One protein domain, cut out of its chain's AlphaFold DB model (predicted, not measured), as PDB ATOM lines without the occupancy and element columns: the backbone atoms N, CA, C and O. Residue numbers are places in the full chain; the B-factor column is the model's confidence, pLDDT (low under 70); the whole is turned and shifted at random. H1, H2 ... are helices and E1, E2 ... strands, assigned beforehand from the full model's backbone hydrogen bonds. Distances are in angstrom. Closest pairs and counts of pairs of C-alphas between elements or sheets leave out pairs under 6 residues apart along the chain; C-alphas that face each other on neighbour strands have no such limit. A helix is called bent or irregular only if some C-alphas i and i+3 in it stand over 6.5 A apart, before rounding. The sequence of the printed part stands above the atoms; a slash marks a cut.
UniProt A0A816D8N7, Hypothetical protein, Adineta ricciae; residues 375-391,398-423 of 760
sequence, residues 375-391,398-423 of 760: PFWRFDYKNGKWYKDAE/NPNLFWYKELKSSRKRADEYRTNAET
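AT A GLANCE: This is residues 375 to 391 and 398 to 423 of the 760 residues of the protein "Hypothetical protein" of Adineta ricciae (UniProt A0A816D8N7). The model shows one long helix, H1, and a small hairpin of two short strands, E1 and E2, set off from the first end of that helix; residues 404 to 423 of H1 stick out free. The helix makes most of the length, and the two parts form no shared core. The printed part has 43 residues with two named strands and one named helix, in the order E1, E2, H1; the sheet's order is E1 - E2, antiparallel, and the class is mixed, helices and strands. The whole is extended, with a radius of gyration of the C-alphas of 15.1 A, and elongated, spanning 46 by 26 by 15 A.

IN THESE COORDINATES: The printed part begins at Pro 375, with its C-alpha at (160.423, 125.380, 92.222). E1 is a strand of residues 379 to 382, 9.5 A from first to last C-alpha, and its C-alpha 379 is at (154.396, 130.428, 90.678). E2 is a strand of residues 385 to 388, 10.0 A from first to last C-alpha. H1 is a helix of residues 399 to 423, 36.3 A from first to last C-alpha; it is not bent. It begins with C-alpha 399 at (166.688, 131.794, 87.236) and ends with C-alpha 423 at (170.623, 161.873, 107.177).

HOW THE PARTS SIT: E1 and E2 form a hairpin through a tight link of 2 residues. They are antiparallel neighbours, with 142 degrees between their N-to-C directions. C-alphas 381 and 386 face each other at 4.6 A, and C-alphas 379 and 388 face each other at 4.7 A. Across the pair, N 380 and O 387 are within hydrogen-bond range at 2.8 A, and N 385 and O 382 at 2.9 A. E1 and H1 are apart, with no C-alpha of the one within 8 A of the other. In H1 every O i to N i+4 pair is within hydrogen-bond range. Residues 404 to 423, which belong to H1, stand free: no C-alpha 8 or more residues away along the chain lies within 10 A of theirs.

THE WHOLE: The two C-alphas farthest apart are those of Ala 390 and Thr 423, at 46.0 A. The C-alphas of Pro 375 and Thr 423, the first and last printed, are 40.7 A apart. Residues 392 to 397 are cut out and not printed, and C-alphas 391 and 398 are 15.3 A apart across the cut. The link from E2 to H1 runs across this cut; the link from E1 to E2, printed whole, is tight. The mean pLDDT of the printed part is 87.4, and Glu 391 is the one printed residue under 70.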
ATOM      1  N   PRO A 375     159.805 124.358  91.389       83.38
ATOM      2  CA  PRO A 375     160.423 125.380  92.222       83.38
ATOM      3  C   PRO A 375     159.533 126.626  92.306       83.38
ATOM      4  O   PRO A 375     158.793 126.931  91.370       83.38
ATOM      5  N   PHE A 376     159.628 127.357  93.420       82.44
ATOM      6  CA  PHE A 376     158.726 128.469  93.752       82.44
ATOM      7  C   PHE A 376     158.654 129.563  92.672       82.44
ATOM      8  O   PHE A 376     157.589 130.126  92.464       82.44
ATOM      9  N   TRP A 377     159.733 129.800  91.918       83.00
ATOM     10  CA  TRP A 377     159.777 130.774  90.818       83.00
ATOM     11  C   TRP A 377     158.975 130.376  89.560       83.00
ATOM     12  O   TRP A 377     159.015 131.090  88.566       83.00
ATOM     13  N   ARG A 378     158.265 129.236  89.569       88.25
ATOM     14  CA  ARG A 378     157.226 128.887  88.575       88.25
ATOM     15  C   ARG A 378     155.804 129.264  89.027       88.25
ATOM     16  O   ARG A 378     154.835 128.843  88.391       88.25
ATOM     17  N   PHE A 379     155.675 129.989  90.136       91.44
ATOM     18  CA  PHE A 379     154.396 130.428  90.678       91.44
ATOM     19  C   PHE A 379     154.419 131.922  90.981       91.44
ATOM     20  O   PHE A 379     155.281 132.398  91.718       91.44
ATOM     21  N   ASP A 380     153.424 132.633  90.470       91.56
ATOM     22  CA  ASP A 380     153.287 134.074  90.630       91.56
ATOM     23  C   ASP A 380     152.246 134.376  91.719       91.56
ATOM     24  O   ASP A 380     151.131 133.836  91.708       91.56
ATOM     25  N   TYR A 381     152.606 135.205  92.702       91.69
ATOM     26  CA  TYR A 381     151.740 135.505  93.847       91.69
ATOM     27  C   TYR A 381     150.901 136.758  93.585       91.69
ATOM     28  O   TYR A 381     151.395 137.884  93.629       91.69
ATOM     29  N   LYS A 382     149.606 136.560  93.322       91.38
ATOM     30  CA  LYS A 382     148.642 137.614  92.971       91.38
ATOM     31  C   LYS A 382     147.385 137.441  93.827       91.38
ATOM     32  O   LYS A 382     146.975 136.321  94.105       91.38
ATOM     33  N   ASN A 383     146.763 138.532  94.276       89.50
ATOM     34  CA  ASN A 383     145.478 138.520  95.005       89.50
ATOM     35  C   ASN A 383     145.383 137.494  96.166       89.50
ATOM     36  O   ASN A 383     144.349 136.856  96.366       89.50
ATOM     37  N   GLY A 384     146.475 137.304  96.919       92.88
ATOM     38  CA  GLY A 384     146.533 136.366  98.049       92.88
ATOM     39  C   GLY A 384     146.642 134.880  97.676       92.88
ATOM     40  O   GLY A 384     146.459 134.024  98.541       92.88
ATOM     41  N   LYS A 385     146.903 134.547  96.404       90.38
ATOM     42  CA  LYS A 385     146.991 133.170  95.894       90.38
ATOM     43  C   LYS A 385     148.200 132.992  94.974       90.38
ATOM     44  O   LYS A 385     148.642 133.923  94.307       90.38
ATOM     45  N   TRP A 386     148.717 131.768  94.931       90.38
ATOM     46  CA  TRP A 386     149.754 131.360  93.984       90.38
ATOM     47  C   TRP A 386     149.105 130.863  92.694       90.38
ATOM     48  O   TRP A 386     148.311 129.922  92.724       90.38
ATOM     49  N   TYR A 387     149.460 131.475  91.569       91.38
ATOM     50  CA  TYR A 387     149.053 131.053  90.232       91.38
ATOM     51  C   TYR A 387     150.238 130.387  89.534       91.38
ATOM     52  O   TYR A 387     151.368 130.838  89.678       91.38
ATOM     53  N   LYS A 388     150.004 129.304  88.787       88.56
ATOM     54  CA  LYS A 388     151.033 128.704  87.924       88.56
ATOM     55  C   LYS A 388     150.994 129.427  86.584       88.56
ATOM     56  O   LYS A 388     149.967 129.355  85.910       88.56
ATOM     57  N   ASP A 389     152.087 130.070  86.190       81.56
ATOM     58  CA  ASP A 389     152.145 130.734  84.886       81.56
ATOM     59  C   ASP A 389     152.036 129.702  83.754       81.56
ATOM     60  O   ASP A 389     152.681 128.643  83.758       81.56
ATOM     61  N   ALA A 390     151.158 129.984  82.795       72.25
ATOM     62  CA  ALA A 390     150.845 129.065  81.707       72.25
ATOM     63  C   ALA A 390     151.871 129.124  80.561       72.25
ATOM     64  O   ALA A 390     152.070 128.120  79.887       72.25
ATOM     65  N   GLU A 391     152.542 130.266  80.382       68.62
ATOM     66  CA  GLU A 391     153.207 130.645  79.122       68.62
ATOM     67  C   GLU A 391     154.750 130.665  79.201       68.62
ATOM     68  O   GLU A 391     155.434 130.698  78.182       68.62
ATOM     69  N   ASN A 398     166.697 132.211  82.583       75.81
ATOM     70  CA  ASN A 398     167.775 131.858  83.503       75.81
ATOM     71  C   ASN A 398     167.429 132.325  84.938       75.81
ATOM     72  O   ASN A 398     167.436 133.536  85.191       75.81
ATOM     73  N   PRO A 399     167.164 131.416  85.902       70.94
ATOM     74  CA  PRO A 399     166.688 131.794  87.236       70.94
ATOM     75  C   PRO A 399     167.715 132.616  88.030       70.94
ATOM     76  O   PRO A 399     167.330 133.443  88.860       70.94
ATOM     77  N   ASN A 400     169.013 132.473  87.728       79.88
ATOM     78  CA  ASN A 400     170.063 133.275  88.357       79.88
ATOM     79  C   ASN A 400     169.923 134.769  88.023       79.88
ATOM     80  O   ASN A 400     170.273 135.606  88.851       79.88
ATOM     81  N   LEU A 401     169.393 135.124  86.844       78.38
ATOM     82  CA  LEU A 401     169.261 136.521  86.423       78.38
ATOM     83  C   LEU A 401     168.173 137.257  87.222       78.38
ATOM     84  O   LEU A 401     168.366 138.413  87.600       78.38
ATOM     85  N   PHE A 402     167.056 136.585  87.522       79.81
ATOM     86  CA  PHE A 402     165.994 137.158  88.353       79.81
ATOM     87  C   PHE A 402     166.456 137.329  89.804       79.81
ATOM     88  O   PHE A 402     166.353 138.428  90.348       79.81
ATOM     89  N   TRP A 403     167.055 136.288  90.391       85.88
ATOM     90  CA  TRP A 403     167.617 136.351  91.745       85.88
ATOM     91  C   TRP A 403     168.696 137.436  91.875       85.88
ATOM     92  O   TRP A 403     168.690 138.213  92.826       85.88
ATOM     93  N   TYR A 404     169.586 137.564  90.885       87.12
ATOM     94  CA  TYR A 404     170.602 138.618  90.867       87.12
ATOM     95  C   TYR A 404     169.990 140.026  90.765       87.12
ATOM     96  O   TYR A 404     170.453 140.950  91.438       87.12
ATOM     97  N   LYS A 405     168.918 140.198  89.978       89.31
ATOM     98  CA  LYS A 405     168.168 141.460  89.880       89.31
ATOM     99  C   LYS A 405     167.508 141.826  91.214       89.31
ATOM    100  O   LYS A 405     167.688 142.948  91.684       89.31
ATOM    101  N   GLU A 406     166.813 140.883  91.850       89.69
ATOM    102  CA  GLU A 406     166.193 141.062  93.169       89.69
ATOM    103  C   GLU A 406     167.230 141.391  94.254       89.69
ATOM    104  O   GLU A 406     167.029 142.304  95.061       89.69
ATOM    105  N   LEU A 407     168.377 140.709  94.243       93.88
ATOM    106  CA  LEU A 407     169.453 140.923  95.207       93.88
ATOM    107  C   LEU A 407     170.169 142.268  94.982       93.88
ATOM    108  O   LEU A 407     170.503 142.947  95.955       93.88
ATOM    109  N   LYS A 408     170.327 142.722  93.727       94.69
ATOM    110  CA  LYS A 408     170.822 144.076  93.404       94.69
ATOM    111  C   LYS A 408     169.842 145.162  93.867       94.69
ATOM    112  O   LYS A 408     170.276 146.139  94.476       94.69
ATOM    113  N   SER A 409     168.535 144.979  93.662       92.00
ATOM    114  CA  SER A 409     167.502 145.885  94.192       92.00
ATOM    115  C   SER A 409     167.449 145.896  95.725       92.00
ATOM    116  O   SER A 409     167.298 146.960  96.320       92.00
ATOM    117  N   SER A 410     167.619 144.740  96.368       94.31
ATOM    118  CA  SER A 410     167.641 144.619  97.832       94.31
ATOM    119  C   SER A 410     168.863 145.295  98.455       94.31
ATOM    120  O   SER A 410     168.720 145.978  99.465       94.31
ATOM    121  N   ARG A 411     170.046 145.182  97.829       96.75
ATOM    122  CA  ARG A 411     171.242 145.939  98.242       96.75
ATOM    123  C   ARG A 411     171.024 147.444  98.108       96.75
ATOM    124  O   ARG A 411     171.194 148.145  99.095       96.75
ATOM    125  N   LYS A 412     170.537 147.921  96.951       95.69
ATOM    126  CA  LYS A 412     170.252 149.353  96.739       95.69
ATOM    127  C   LYS A 412     169.327 149.920  97.823       95.69
ATOM    128  O   LYS A 412     169.646 150.955  98.385       95.69
ATOM    129  N   ARG A 413     168.252 149.203  98.180       94.62
ATOM    130  CA  ARG A 413     167.367 149.589  99.295       94.62
ATOM    131  C   ARG A 413     168.062 149.579 100.654       94.62
ATOM    132  O   ARG A 413     167.811 150.463 101.460       94.62
ATOM    133  N   ALA A 414     168.911 148.593 100.939       94.94
ATOM    134  CA  ALA A 414     169.652 148.539 102.200       94.94
ATOM    135  C   ALA A 414     170.647 149.705 102.341       94.94
ATOM    136  O   ALA A 414     170.821 150.224 103.442       94.94
ATOM    137  N   ASP A 415     171.255 150.140 101.237       94.44
ATOM    138  CA  ASP A 415     172.140 151.305 101.208       94.44
ATOM    139  C   ASP A 415     171.350 152.627 101.254       94.44
ATOM    140  O   ASP A 415     171.731 153.522 102.003       94.44
ATOM    141  N   GLU A 416     170.186 152.718 100.598       93.44
ATOM    142  CA  GLU A 416     169.223 153.823 100.781       93.44
ATOM    143  C   GLU A 416     168.755 153.937 102.245       93.44
ATOM    144  O   GLU A 416     168.675 155.033 102.791       93.44
ATOM    145  N   TYR A 417     168.502 152.815 102.930       91.31
ATOM    146  CA  TYR A 417     168.184 152.823 104.363       91.31
ATOM    147  C   TYR A 417     169.366 153.246 105.245       91.31
ATOM    148  O   TYR A 417     169.127 153.821 106.304       91.31
ATOM    149  N   ARG A 418     170.621 153.008 104.834       92.00
ATOM    150  CA  ARG A 418     171.806 153.529 105.539       92.00
ATOM    151  C   ARG A 418     171.915 155.036 105.374       92.00
ATOM    152  O   ARG A 418     171.930 155.735 106.378       92.00
ATOM    153  N   THR A 419     171.889 155.537 104.137       91.69
ATOM    154  CA  THR A 419     171.965 156.982 103.880       91.69
ATOM    155  C   THR A 419     170.810 157.724 104.540       91.69
ATOM    156  O   THR A 419     171.016 158.803 105.083       91.69
ATOM    157  N   ASN A 420     169.612 157.135 104.575       87.06
ATOM    158  CA  ASN A 420     168.473 157.721 105.274       87.06
ATOM    159  C   ASN A 420     168.644 157.652 106.803       87.06
ATOM    160  O   ASN A 420     168.357 158.634 107.469       87.06
ATOM    161  N   ALA A 421     169.177 156.569 107.380       82.19
ATOM    162  CA  ALA A 421     169.483 156.512 108.818       82.19
ATOM    163  C   ALA A 421     170.645 157.438 109.247       82.19
ATOM    164  O   ALA A 421     170.759 157.779 110.423       82.19
ATOM    165  N   GLU A 422     171.504 157.837 108.306       80.81
ATOM    166  CA  GLU A 422     172.595 158.799 108.507       80.81
ATOM    167  C   GLU A 422     172.151 160.263 108.314       80.81
ATOM    168  O   GLU A 422     172.758 161.159 108.904       80.81
ATOM    169  N   THR A 423     171.102 160.516 107.518       84.81
ATOM    170  CA  THR A 423     170.623 161.873 107.177       84.81
ATOM    171  C   THR A 423     169.319 162.283 107.861       84.81
ATOM    172  O   THR A 423     169.118 163.478 108.076       84.81
TER     173      THR A 423